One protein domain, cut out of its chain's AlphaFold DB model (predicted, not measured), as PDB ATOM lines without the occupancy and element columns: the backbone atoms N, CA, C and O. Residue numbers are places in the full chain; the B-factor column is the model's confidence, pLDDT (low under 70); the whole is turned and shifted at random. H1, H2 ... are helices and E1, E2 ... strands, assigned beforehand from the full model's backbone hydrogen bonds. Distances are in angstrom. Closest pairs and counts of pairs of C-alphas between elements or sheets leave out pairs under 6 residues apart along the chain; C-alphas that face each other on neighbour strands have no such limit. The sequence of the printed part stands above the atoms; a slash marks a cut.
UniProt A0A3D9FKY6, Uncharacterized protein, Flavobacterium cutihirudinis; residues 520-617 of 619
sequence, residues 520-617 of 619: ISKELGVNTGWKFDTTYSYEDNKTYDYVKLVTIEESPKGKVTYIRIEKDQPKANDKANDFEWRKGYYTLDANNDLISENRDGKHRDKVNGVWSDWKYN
ATOM      1  N   ILE A 520     251.129 276.977 284.353       62.28
ATOM      2  CA  ILE A 520     250.160 275.981 283.916       62.28
ATOM      3  C   ILE A 520     250.386 275.776 282.452       62.28
ATOM      4  O   ILE A 520     250.185 276.718 281.693       62.28
ATOM      5  N   SER A 521     250.746 274.557 282.074       64.62
ATOM      6  CA  SER A 521     250.706 274.146 280.681       64.62
ATOM      7  C   SER A 521     249.352 273.499 280.407       64.62
ATOM      8  O   SER A 521     249.006 272.474 281.005       64.62
ATOM      9  N   LYS A 522     248.580 274.098 279.504       69.00
ATOM     10  CA  LYS A 522     247.387 273.485 278.921       69.00
ATOM     11  C   LYS A 522     247.780 272.857 277.592       69.00
ATOM     12  O   LYS A 522     248.086 273.592 276.659       69.00
ATOM     13  N   GLU A 523     247.681 271.537 277.506       71.00
ATOM     14  CA  GLU A 523     247.742 270.789 276.256       71.00
ATOM     15  C   GLU A 523     246.323 270.520 275.748       71.00
ATOM     16  O   GLU A 523     245.540 269.821 276.390       71.00
ATOM     17  N   LEU A 524     245.976 271.077 274.588       70.00
ATOM     18  CA  LEU A 524     244.726 270.756 273.902       70.00
ATOM     19  C   LEU A 524     244.993 269.691 272.838       70.00
ATOM     20  O   LEU A 524     245.567 269.999 271.798       70.00
ATOM     21  N   GLY A 525     244.561 268.462 273.092       65.19
ATOM     22  CA  GLY A 525     244.450 267.417 272.087       65.19
ATOM     23  C   GLY A 525     243.100 267.529 271.392       65.19
ATOM     24  O   GLY A 525     242.079 267.071 271.914       65.19
ATOM     25  N   VAL A 526     243.079 268.149 270.215       60.19
ATOM     26  CA  VAL A 526     241.911 268.081 269.336       60.19
ATOM     27  C   VAL A 526     242.136 266.944 268.343       60.19
ATOM     28  O   VAL A 526     243.171 266.899 267.682       60.19
ATOM     29  N   ASN A 527     241.127 266.098 268.116       58.88
ATOM     30  CA  ASN A 527     241.097 265.163 266.977       58.88
ATOM     31  C   ASN A 527     241.073 265.872 265.592       58.88
ATOM     32  O   ASN A 527     240.675 265.274 264.596       58.88
ATOM     33  N   THR A 528     241.447 267.154 265.513       56.84
ATOM     34  CA  THR A 528     241.621 267.937 264.279       56.84
ATOM     35  C   THR A 528     243.092 268.107 263.879       56.84
ATOM     36  O   THR A 528     243.348 268.805 262.906       56.84
ATOM     37  N   GLY A 529     244.052 267.534 264.623       58.88
ATOM     38  CA  GLY A 529     245.495 267.678 264.350       58.88
ATOM     39  C   GLY A 529     246.126 268.962 264.909       58.88
ATOM     40  O   GLY A 529     247.234 269.323 264.525       58.88
ATOM     41  N   TRP A 530     245.420 269.670 265.799       59.62
ATOM     42  CA  TRP A 530     245.903 270.894 266.444       59.62
ATOM     43  C   TRP A 530     246.356 270.580 267.866       59.62
ATOM     44  O   TRP A 530     245.579 270.007 268.636       59.62
ATOM     45  N   LYS A 531     247.570 271.012 268.229       66.19
ATOM     46  CA  LYS A 531     248.073 270.970 269.605       66.19
ATOM     47  C   LYS A 531     248.278 272.390 270.130       66.19
ATOM     48  O   LYS A 531     249.053 273.184 269.609       66.19
ATOM     49  N   PHE A 532     247.566 272.740 271.189       66.75
ATOM     50  CA  PHE A 532     247.757 274.035 271.842       66.75
ATOM     51  C   PHE A 532     248.586 273.797 273.089       66.75
ATOM     52  O   PHE A 532     248.203 272.936 273.873       66.75
ATOM     53  N   ASP A 533     249.683 274.533 273.255       68.94
ATOM     54  CA  ASP A 533     250.456 274.564 274.493       68.94
ATOM     55  C   ASP A 533     250.407 275.989 275.047       68.94
ATOM     56  O   ASP A 533     251.067 276.912 274.566       68.94
ATOM     57  N   THR A 534     249.513 276.203 276.005       66.88
ATOM     58  CA  THR A 534     249.398 277.508 276.662       66.88
ATOM     59  C   THR A 534     250.080 277.441 278.005       66.88
ATOM     60  O   THR A 534     249.633 276.682 278.859       66.88
ATOM     61  N   THR A 535     251.120 278.251 278.187       66.31
ATOM     62  CA  THR A 535     251.749 278.482 279.484       66.31
ATOM     63  C   THR A 535     251.205 279.773 280.075       66.31
ATOM     64  O   THR A 535     251.324 280.838 279.476       66.31
ATOM     65  N   TYR A 536     250.613 279.704 281.256       63.47
ATOM     66  CA  TYR A 536     250.258 280.901 282.021       63.47
ATOM     67  C   TYR A 536     251.388 281.221 283.000       63.47
ATOM     68  O   TYR A 536     251.953 280.286 283.556       63.47
ATOM     69  N   SER A 537     251.718 282.494 283.214       60.06
ATOM     70  CA  SER A 537     252.606 282.943 284.294       60.06
ATOM     71  C   SER A 537     251.924 283.995 285.168       60.06
ATOM     72  O   SER A 537     251.022 284.711 284.716       60.06
ATOM     73  N   TYR A 538     252.324 284.074 286.436       55.44
ATOM     74  CA  TYR A 538     251.791 285.037 287.397       55.44
ATOM     75  C   TYR A 538     252.909 285.938 287.927       55.44
ATOM     76  O   TYR A 538     253.852 285.464 288.545       55.44
ATOM     77  N   GLU A 539     252.811 287.243 287.677       54.06
ATOM     78  CA  GLU A 539     253.755 288.244 288.195       54.06
ATOM     79  C   GLU A 539     252.958 289.483 288.643       54.06
ATOM     80  O   GLU A 539     252.005 289.884 287.973       54.06
ATOM     81  N   ASP A 540     253.311 290.095 289.779       55.69
ATOM     82  CA  ASP A 540     252.687 291.330 290.300       55.69
ATOM     83  C   ASP A 540     251.145 291.307 290.379       55.69
ATOM     84  O   ASP A 540     250.457 292.260 289.995       55.69
ATOM     85  N   ASN A 541     250.572 290.200 290.855       49.75
ATOM     86  CA  ASN A 541     249.125 289.959 290.905       49.75
ATOM     87  C   ASN A 541     248.409 289.959 289.534       49.75
ATOM     88  O   ASN A 541     247.176 290.039 289.457       49.75
ATOM     89  N   LYS A 542     249.158 289.858 288.431       48.03
ATOM     90  CA  LYS A 542     248.645 289.813 287.060       48.03
ATOM     91  C   LYS A 542     248.964 288.464 286.426       48.03
ATOM     92  O   LYS A 542     250.062 287.937 286.543       48.03
ATOM     93  N   THR A 543     247.973 287.916 285.729       51.97
ATOM     94  CA  THR A 543     248.165 286.718 284.905       51.97
ATOM     95  C   THR A 543     248.602 287.158 283.525       51.97
ATOM     96  O   THR A 543     247.916 287.974 282.906       51.97
ATOM     97  N   TYR A 544     249.695 286.585 283.058       59.19
ATOM     98  CA  TYR A 544     250.192 286.730 281.705       59.19
ATOM     99  C   TYR A 544     250.040 285.391 280.996       59.19
ATOM    100  O   TYR A 544     250.279 284.333 281.577       59.19
ATOM    101  N   ASP A 545     249.585 285.420 279.753       59.78
ATOM    102  CA  ASP A 545     249.492 284.249 278.901       59.78
ATOM    103  C   ASP A 545     250.628 284.245 277.876       59.78
ATOM    104  O   ASP A 545     250.874 285.194 277.132       59.78
ATOM    105  N   TYR A 546     251.336 283.126 277.855       62.16
ATOM    106  CA  TYR A 546     252.230 282.737 276.786       62.16
ATOM    107  C   TYR A 546     251.542 281.633 275.999       62.16
ATOM    108  O   TYR A 546     251.398 280.502 276.469       62.16
ATOM    109  N   VAL A 547     251.082 281.955 274.796       61.91
ATOM    110  CA  VAL A 547     250.430 280.968 273.940       61.91
ATOM    111  C   VAL A 547     251.437 280.507 272.895       61.91
ATOM    112  O   VAL A 547     251.685 281.185 271.896       61.91
ATOM    113  N   LYS A 548     251.988 279.306 273.082       62.44
ATOM    114  CA  LYS A 548     252.699 278.604 272.016       62.44
ATOM    115  C   LYS A 548     251.691 277.723 271.280       62.44
ATOM    116  O   LYS A 548     251.311 276.649 271.740       62.44
ATOM    117  N   LEU A 549     251.222 278.172 270.120       62.31
ATOM    118  CA  LEU A 549     250.390 277.325 269.271       62.31
ATOM    119  C   LEU A 549     251.291 276.310 268.554       62.31
ATOM    120  O   LEU A 549     251.952 276.612 267.557       62.31
ATOM    121  N   VAL A 550     251.333 275.084 269.064       64.19
ATOM    122  CA  VAL A 550     252.207 274.046 268.527       64.19
ATOM    123  C   VAL A 550     251.500 273.301 267.401       64.19
ATOM    124  O   VAL A 550     250.700 272.408 267.626       64.19
ATOM    125  N   THR A 551     251.938 273.587 266.176       62.72
ATOM    126  CA  THR A 551     251.773 272.712 265.010       62.72
ATOM    127  C   THR A 551     250.351 272.587 264.435       62.72
ATOM    128  O   THR A 551     249.463 271.985 265.030       62.72
ATOM    129  N   ILE A 552     250.178 273.061 263.197       63.69
ATOM    130  CA  ILE A 552     249.138 272.576 262.275       63.69
ATOM    131  C   ILE A 552     249.795 271.525 261.373       63.69
ATOM    132  O   ILE A 552     250.687 271.873 260.599       63.69
ATOM    133  N   GLU A 553     249.393 270.254 261.470       57.56
ATOM    134  CA  GLU A 553     249.912 269.192 260.584       57.56
ATOM    135  C   GLU A 553     249.320 269.237 259.160       57.56
ATOM    136  O   GLU A 553     249.938 268.721 258.234       57.56
ATOM    137  N   GLU A 554     248.190 269.922 258.942       55.16
ATOM    138  CA  GLU A 554     247.426 269.868 257.680       55.16
ATOM    139  C   GLU A 554     247.265 271.226 256.960       55.16
ATOM    140  O   GLU A 554     246.193 271.565 256.458       55.16
ATOM    141  N   SER A 555     248.319 272.044 256.883       57.41
ATOM    142  CA  SER A 555     248.331 273.179 255.943       57.41
ATOM    143  C   SER A 555     248.841 272.720 254.567       57.41
ATOM    144  O   SER A 555     249.789 271.936 254.514       57.41
ATOM    145  N   PRO A 556     248.339 273.267 253.436       59.75
ATOM    146  CA  PRO A 556     248.950 273.076 252.112       59.75
ATOM    147  C   PRO A 556     250.444 273.443 252.057       59.75
ATOM    148  O   PRO A 556     251.138 273.077 251.114       59.75
ATOM    149  N   LYS A 557     250.933 274.192 253.055       60.62
ATOM    150  CA  LYS A 557     252.326 274.632 253.207       60.62
ATOM    151  C   LYS A 557     253.173 273.719 254.112       60.62
ATOM    152  O   LYS A 557     254.311 274.068 254.407       60.62
ATOM    153  N   GLY A 558     252.643 272.575 254.551       74.19
ATOM    154  CA  GLY A 558     253.304 271.675 255.498       74.19
ATOM    155  C   GLY A 558     253.147 272.108 256.958       74.19
ATOM    156  O   GLY A 558     252.346 272.985 257.288       74.19
ATOM    157  N   LYS A 559     253.911 271.461 257.843       79.81
ATOM    158  CA  LYS A 559     253.887 271.696 259.289       79.81
ATOM    159  C   LYS A 559     254.285 273.142 259.603       79.81
ATOM    160  O   LYS A 559     255.392 273.549 259.275       79.81
ATOM    161  N   VAL A 560     253.412 273.901 260.259       83.44
ATOM    162  CA  VAL A 560     253.701 275.280 260.702       83.44
ATOM    163  C   VAL A 560     253.422 275.443 262.190       83.44
ATOM    164  O   VAL A 560     252.455 274.884 262.710       83.44
ATOM    165  N   THR A 561     254.258 276.218 262.877       85.50
ATOM    166  CA  THR A 561     254.089 276.563 264.297       85.50
ATOM    167  C   THR A 561     253.764 278.040 264.413       85.50
ATOM    168  O   THR A 561     254.472 278.862 263.840       85.50
ATOM    169  N   TYR A 562     252.736 278.393 265.181       86.62
ATOM    170  CA  TYR A 562     252.425 279.792 265.455       86.62
ATOM    171  C   TYR A 562     252.765 280.112 266.908       86.62
ATOM    172  O   TYR A 562     252.530 279.322 267.815       86.62
ATOM    173  N   ILE A 563     253.327 281.281 267.160       86.50
ATOM    174  CA  ILE A 563     253.675 281.709 268.514       86.50
ATOM    175  C   ILE A 563     253.005 283.048 268.749       86.50
ATOM    176  O   ILE A 563     253.124 283.950 267.925       86.50
ATOM    177  N   ARG A 564     252.283 283.171 269.861       86.00
ATOM    178  CA  ARG A 564     251.632 284.406 270.283       86.00
ATOM    179  C   ARG A 564     252.121 284.767 271.677       86.00
ATOM    180  O   ARG A 564     251.862 284.060 272.648       86.00
ATOM    181  N   ILE A 565     252.800 285.902 271.758       82.81
ATOM    182  CA  ILE A 565     253.304 286.469 273.002       82.81
ATOM    183  C   ILE A 565     252.529 287.755 273.269       82.81
ATOM    184  O   ILE A 565     252.604 288.697 272.483       82.81
ATOM    185  N   GLU A 566     251.783 287.798 274.372       76.38
ATOM    186  CA  GLU A 566     250.951 288.953 274.743       76.38
ATOM    187  C   GLU A 566     251.729 290.075 275.442       76.38
ATOM    188  O   GLU A 566     251.361 291.256 275.361       76.38
ATOM    189  N   LYS A 567     252.836 289.720 276.099       76.88
ATOM    190  CA  LYS A 567     253.726 290.638 276.812       76.88
ATOM    191  C   LYS A 567     255.170 290.158 276.705       76.88
ATOM    192  O   LYS A 567     255.415 288.958 276.778       76.88
ATOM    193  N   ASP A 568     256.095 291.110 276.603       81.62
ATOM    194  CA  ASP A 568     257.524 290.835 276.718       81.62
ATOM    195  C   ASP A 568     257.827 290.061 278.012       81.62
ATOM    196  O   ASP A 568     257.363 290.415 279.100       81.62
ATOM    197  N   GLN A 569     258.612 289.004 277.877       73.88
ATOM    198  CA  GLN A 569     259.084 288.141 278.945       73.88
ATOM    199  C   GLN A 569     260.571 288.390 279.207       73.88
ATOM    200  O   GLN A 569     261.282 288.894 278.328       73.88
ATOM    201  N   PRO A 570     261.078 288.016 280.394       76.12
ATOM    202  CA  PRO A 570     262.507 287.999 280.646       76.12
ATOM    203  C   PRO A 570     263.225 287.169 279.583       76.12
ATOM    204  O   PRO A 570     262.899 286.005 279.342       76.12
ATOM    205  N   LYS A 571     264.221 287.775 278.940       78.75
ATOM    206  CA  LYS A 571     265.021 287.095 277.930       78.75
ATOM    207  C   LYS A 571     265.795 285.956 278.599       78.75
ATOM    208  O   LYS A 571     266.571 286.202 279.518       78.75
ATOM    209  N   ALA A 572     265.606 284.720 278.134       73.62
ATOM    210  CA  ALA A 572     266.258 283.553 278.736       73.62
ATOM    211  C   ALA A 572     267.796 283.641 278.681       73.62
ATOM    212  O   ALA A 572     268.484 283.162 279.578       73.62
ATOM    213  N   ASN A 573     268.331 284.235 277.613       85.62
ATOM    214  CA  ASN A 573     269.744 284.568 277.431       85.62
ATOM    215  C   ASN A 573     269.900 285.533 276.244       85.62
ATOM    216  O   ASN A 573     268.994 285.660 275.424       85.62
ATOM    217  N   ASP A 574     271.063 286.159 276.077       86.38
ATOM    218  CA  ASP A 574     271.288 287.141 275.004       86.38
ATOM    219  C   ASP A 574     271.149 286.593 273.575       86.38
ATOM    220  O   ASP A 574     270.959 287.374 272.639       86.38
ATOM    221  N   LYS A 575     271.175 285.268 273.400       88.81
ATOM    222  CA  LYS A 575     271.000 284.582 272.113       88.81
ATOM    223  C   LYS A 575     269.557 284.141 271.845       88.81
ATOM    224  O   LYS A 575     269.308 283.599 270.774       88.81
ATOM    225  N   ALA A 576     268.633 284.358 272.781       84.00
ATOM    226  CA  ALA A 576     267.230 284.005 272.601       84.00
ATOM    227  C   ALA A 576     266.621 284.785 271.427       84.00
ATOM    228  O   ALA A 576     266.813 286.004 271.314       84.00
ATOM    229  N   ASN A 577     265.890 284.080 270.566       90.25
ATOM    230  CA  ASN A 577     265.203 284.681 269.431       90.25
ATOM    231  C   ASN A 577     264.051 285.564 269.919       90.25
ATOM    232  O   ASN A 577     263.448 285.303 270.955       90.25
ATOM    233  N   ASP A 578     263.686 286.583 269.142       88.81
ATOM    234  CA  ASP A 578     262.602 287.495 269.525       88.81
ATOM    235  C   ASP A 578     261.275 286.764 269.782       88.81
ATOM    236  O   ASP A 578     260.566 287.112 270.718       88.81
ATOM    237  N   PHE A 579     260.971 285.700 269.032       88.75
ATOM    238  CA  PHE A 579     259.762 284.890 269.231       88.75
ATOM    239  C   PHE A 579     259.763 284.042 270.515       88.75
ATOM    240  O   PHE A 579     258.807 283.311 270.765       88.75
ATOM    241  N   GLU A 580     260.830 284.091 271.315       84.88
ATOM    242  CA  GLU A 580     260.923 283.398 272.604       84.88
ATOM    243  C   GLU A 580     260.596 284.314 273.784       84.88
ATOM    244  O   GLU A 580     260.262 283.813 274.852       84.88
ATOM    245  N   TRP A 581     260.675 285.637 273.614       85.75
ATOM    246  CA  TRP A 581     260.511 286.578 274.725       85.75
ATOM    247  C   TRP A 581     259.746 287.850 274.371       85.75
ATOM    248  O   TRP A 581     259.197 288.472 275.267       85.75
ATOM    249  N   ARG A 582     259.684 288.276 273.111       88.69
ATOM    250  CA  ARG A 582     259.105 289.570 272.736       88.69
ATOM    251  C   ARG A 582     257.647 289.435 272.316       88.69
ATOM    252  O   ARG A 582     257.261 288.482 271.652       88.69
ATOM    253  N   LYS A 583     256.831 290.419 272.684       89.19
ATOM    254  CA  LYS A 583     255.424 290.533 272.315       89.19
ATOM    255  C   LYS A 583     255.259 290.533 270.796       89.19
ATOM    256  O   LYS A 583     255.852 291.358 270.096       89.19
ATOM    257  N   GLY A 584     254.380 289.667 270.302       90.81
ATOM    258  CA  GLY A 584     254.081 289.565 268.881       90.81
ATOM    259  C   GLY A 584     253.395 288.265 268.480       90.81
ATOM    260  O   GLY A 584     253.118 287.393 269.307       90.81
ATOM    261  N   TYR A 585     253.136 288.152 267.182       91.69
ATOM    262  CA  TYR A 585     252.684 286.942 266.509       91.69
ATOM    263  C   TYR A 585     253.782 286.482 265.560       91.69
ATOM    264  O   TYR A 585     254.254 287.255 264.730       91.69
ATOM    265  N   TYR A 586     254.174 285.224 265.665       93.19
ATOM    266  CA  TYR A 586     255.274 284.651 264.903       93.19
ATOM    267  C   TYR A 586     254.816 283.368 264.226       93.19
ATOM    268  O   TYR A 586     253.997 282.633 264.777       93.19
ATOM    269  N   THR A 587     255.355 283.086 263.044       92.12
ATOM    270  CA  THR A 587     255.132 281.815 262.347       92.12
ATOM    271  C   THR A 587     256.476 281.172 262.039       92.12
ATOM    272  O   THR A 587     257.336 281.812 261.432       92.12
ATOM    273  N   LEU A 588     256.643 279.917 262.447       91.19
ATOM    274  CA  LEU A 588     257.768 279.063 262.088       91.19
ATOM    275  C   LEU A 588     257.314 278.014 261.066       91.19
ATOM    276  O   LEU A 588     256.180 277.527 261.137       91.19
ATOM    277  N   ASP A 589     258.195 277.650 260.144       89.81
ATOM    278  CA  ASP A 589     257.969 276.534 259.225       89.81
ATOM    279  C   ASP A 589     258.273 275.163 259.868       89.81
ATOM    280  O   ASP A 589     258.473 275.041 261.082       89.81
ATOM    281  N   ALA A 590     258.303 274.110 259.046       86.12
ATOM    282  CA  ALA A 590     258.539 272.739 259.490       86.12
ATOM    283  C   ALA A 590     259.956 272.504 260.047       86.12
ATOM    284  O   ALA A 590     260.153 271.552 260.803       86.12
ATOM    285  N   ASN A 591     260.921 273.364 259.702       89.69
ATOM    286  CA  ASN A 591     262.304 273.311 260.178       89.69
ATOM    287  C   ASN A 591     262.522 274.169 261.436       89.69
ATOM    288  O   ASN A 591     263.634 274.220 261.958       89.69
ATOM    289  N   ASN A 592     261.460 274.796 261.958       87.00
ATOM    290  CA  ASN A 592     261.494 275.829 262.995       87.00
ATOM    291  C   ASN A 592     262.162 277.141 262.552       87.00
ATOM    292  O   ASN A 592     262.555 277.942 263.404       87.00
ATOM    293  N   ASP A 593     262.258 277.402 261.247       91.31
ATOM    294  CA  ASP A 593     262.739 278.687 260.759       91.31
ATOM    295  C   ASP A 593     261.626 279.732 260.860       91.31
ATOM    296  O   ASP A 593     260.498 279.515 260.418       91.31
ATOM    297  N   LEU A 594     261.940 280.901 261.426       93.75
ATOM    298  CA  LEU A 594     260.999 282.021 261.491       93.75
ATOM    299  C   LEU A 594     260.710 282.547 260.082       93.75
ATOM    300  O   LEU A 594     261.621 283.060 259.426       93.75
ATOM    301  N   ILE A 595     259.451 282.449 259.648       94.81
ATOM    302  CA  ILE A 595     258.980 282.841 258.311       94.81
ATOM    303  C   ILE A 595     258.025 284.039 258.316       94.81
ATOM    304  O   ILE A 595     257.807 284.632 257.264       94.81
ATOM    305  N   SER A 596     257.472 284.424 259.466       95.06
ATOM    306  CA  SER A 596     256.627 285.617 259.603       95.06
ATOM    307  C   SER A 596     256.719 286.175 261.017       95.06
ATOM    308  O   SER A 596     256.764 285.400 261.977       95.06
ATOM    309  N   GLU A 597     256.733 287.501 261.151       96.88
ATOM    310  CA  GLU A 597     256.612 288.179 262.441       96.88
ATOM    311  C   GLU A 597     255.718 289.421 262.359       96.88
ATOM    312  O   GLU A 597     255.821 290.221 261.430       96.88
ATOM    313  N   ASN A 598     254.861 289.591 263.367       94.75
ATOM    314  CA  ASN A 598     253.993 290.745 263.570       94.75
ATOM    315  C   ASN A 598     254.153 291.266 265.002       94.75
ATOM    316  O   ASN A 598     253.825 290.573 265.964       94.75
ATOM    317  N   ARG A 599     254.671 292.483 265.151       94.06
ATOM    318  CA  ARG A 599     254.950 293.132 266.437       94.06
ATOM    319  C   ARG A 599     254.955 294.643 266.280       94.06
ATOM    320  O   ARG A 599     255.174 295.155 265.186       94.06
ATOM    321  N   ASP A 600     254.717 295.360 267.375       90.31
ATOM    322  CA  ASP A 600     254.756 296.830 267.409       90.31
ATOM    323  C   ASP A 600     253.879 297.498 266.324       90.31
ATOM    324  O   ASP A 600     254.217 298.547 265.777       90.31
ATOM    325  N   GLY A 601     252.754 296.858 265.976       90.56
ATOM    326  CA  GLY A 601     251.828 297.328 264.938       90.56
ATOM    327  C   GLY A 601     252.317 297.137 263.496       90.56
ATOM    328  O   GLY A 601     251.741 297.724 262.579       90.56
ATOM    329  N   LYS A 602     253.370 296.342 263.280       94.81
ATOM    330  CA  LYS A 602     253.961 296.068 261.967       94.81
ATOM    331  C   LYS A 602     254.098 294.570 261.724       94.81
ATOM    332  O   LYS A 602     254.253 293.811 262.673       94.81
ATOM    333  N   HIS A 603     254.130 294.153 260.462       96.19
ATOM    334  CA  HIS A 603     254.423 292.779 260.059       96.19
ATOM    335  C   HIS A 603     255.444 292.711 258.919       96.19
ATOM    336  O   HIS A 603     255.614 293.668 258.157       96.19
ATOM    337  N   ARG A 604     256.125 291.570 258.808       96.50
ATOM    338  CA  ARG A 604     256.950 291.190 257.654       96.50
ATOM    339  C   ARG A 604     257.015 289.673 257.518       96.50
ATOM    340  O   ARG A 604     256.920 288.953 258.512       96.50
ATOM    341  N   ASP A 605     257.259 289.211 256.300       95.62
ATOM    342  CA  ASP A 605     257.329 287.791 255.957       95.62
ATOM    343  C   ASP A 605     258.652 287.473 255.262       95.62
ATOM    344  O   ASP A 605     259.224 288.322 254.571       95.62
ATOM    345  N   LYS A 606     259.144 286.241 255.405       95.12
ATOM    346  CA  LYS A 606     260.216 285.730 254.551       95.12
ATOM    347  C   LYS A 606     259.627 285.213 253.246       95.12
ATOM    348  O   LYS A 606     258.838 284.272 253.239       95.12
ATOM    349  N   VAL A 607     260.087 285.772 252.134       89.44
ATOM    350  CA  VAL A 607     259.795 285.286 250.784       89.44
ATOM    351  C   VAL A 607     261.109 284.802 250.183       89.44
ATOM    352  O   VAL A 607     262.056 285.573 250.050       89.44
ATOM    353  N   ASN A 608     261.193 283.507 249.865       88.12
ATOM    354  CA  ASN A 608     262.412 282.862 249.354       88.12
ATOM    355  C   ASN A 608     263.649 283.084 250.253       88.12
ATOM    356  O   ASN A 608     264.745 283.347 249.768       88.12
ATOM    357  N   GLY A 609     263.463 283.021 251.576       89.12
ATOM    358  CA  GLY A 609     264.538 283.196 252.560       89.12
ATOM    359  C   GLY A 609     264.926 284.650 252.859       89.12
ATOM    360  O   GLY A 609     265.698 284.882 253.788       89.12
ATOM    361  N   VAL A 610     264.363 285.630 252.143       91.75
ATOM    362  CA  VAL A 610     264.633 287.062 252.341       91.75
ATOM    363  C   VAL A 610     263.446 287.729 253.031       91.75
ATOM    364  O   VAL A 610     262.298 287.502 252.659       91.75
ATOM    365  N   TRP A 611     263.717 288.554 254.043       96.06
ATOM    366  CA  TRP A 611     262.686 289.342 254.722       96.06
ATOM    367  C   TRP A 611     262.118 290.425 253.806       96.06
ATOM    368  O   TRP A 611     262.875 291.186 253.207       96.06
ATOM    369  N   SER A 612     260.792 290.534 253.752       94.69
ATOM    370  CA  SER A 612     260.129 291.705 253.190       94.69
ATOM    371  C   SER A 612     260.382 292.949 254.046       94.69
ATOM    372  O   SER A 612     260.704 292.854 255.238       94.69
ATOM    373  N   ASP A 613     260.133 294.119 253.462       95.19
ATOM    374  CA  ASP A 613     260.026 295.356 254.230       95.19
ATOM    375  C   ASP A 613     258.927 295.251 255.291       95.19
ATOM    376  O   ASP A 613     257.940 294.519 255.137       95.19
ATOM    377  N   TRP A 614     259.106 296.009 256.372       96.56
ATOM    378  CA  TRP A 614     258.088 296.168 257.399       96.56
ATOM    379  C   TRP A 614     256.876 296.900 256.836       96.56
ATOM    380  O   TRP A 614     256.982 298.032 256.362       96.56
ATOM    381  N   LYS A 615     255.709 296.280 256.971       94.62
ATOM    382  CA  LYS A 615     254.414 296.868 256.634       94.62
ATOM    383  C   LYS A 615     253.660 297.180 257.915       94.62
ATOM    384  O   LYS A 615     253.747 296.425 258.879       94.62
ATOM    385  N   TYR A 616     252.930 298.288 257.950       93.06
ATOM    386  CA  TYR A 616     252.009 298.552 259.054       93.06
ATOM    387  C   TYR A 616     250.809 297.612 258.952       93.06
ATOM    388  O   TYR A 616     250.382 297.266 257.851       93.06
ATOM    389  N   ASN A 617     250.286 297.180 260.094       86.31
ATOM    390  CA  ASN A 617     249.017 296.466 260.123       86.31
ATOM    391  C   ASN A 617     247.912 297.440 259.695       86.31
ATOM    392  O   ASN A 617     247.797 298.524 260.269       86.31
TER     393      ASN A 617
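Overview. This is residues 520 to 617 of the 619 residues of an uncharacterized protein of Flavobacterium cutihirudinis (UniProt A0A3D9FKY6). A single twisted wall of seven antiparallel strands, side by side in chain order from E1 to E7, has the one-turn helix H1 over one face. The long hairpin of E2 and E3 sticks out along the strand direction past both its neighbours, with residues 537 to 539 of E2 beyond Ile 520 of E1 and residues 542 to 545 of E3 beyond Ile 565 of E4, and beyond E7 the last residues fold back, residues 615 to 616 pairing with residues 602 to 603. The printed part has 98 residues, mostly strand, with seven named strands and one named helix in the order E1 E2 E3 E4 H1 E5 E6 E7. It is compact, with a radius of gyration of the C-alphas of 14.4 A and spans of 43 by 34 by 27 A.

Arrangement. Edge strand E1, residues 520 to 526, forms a hairpin with E2, residues 530 to 539; N 522 and O 534 are 2.9 A apart, within hydrogen-bond range. E3, residues 542 to 552, follows, with N 535 and O 546 at 2.8 A. E4, residues 560 to 565, completes a meander, each strand the antiparallel neighbour of the one before, with N 549 and O 562 at 2.9 A. H1, residues 578 to 581, is on the sheet at a height of 7.8 A, only just over none of its strands; its one O i to N i+3 pair is within range, and it is too short for an O i to N i+4 pair. E5, residues 584 to 588, is antiparallel to E4, with N 563 and O 586 at 2.8 A. E6, residues 594 to 599, and edge strand E7, residues 602 to 607, make a second meander with E5; N 585 and O 598 are 2.8 A apart, and N 599 and O 602 2.8 A.

Along the chain. E1 begins at C-alpha 520, (250.160, 275.981, 283.916), and E7 ends at C-alpha 607, (259.795, 285.286, 250.784). E3 spans 30.2 A, E2 28.9 A and E1 18.5 A.

Size, cuts and confidence. The farthest C-alphas, of Asn 541 and Asn 608, are 44.2 A apart. The printed part has no cut; the link from E4 to H1 is long. Residues 520 to 522 and 525 to 557 have pLDDT under 70.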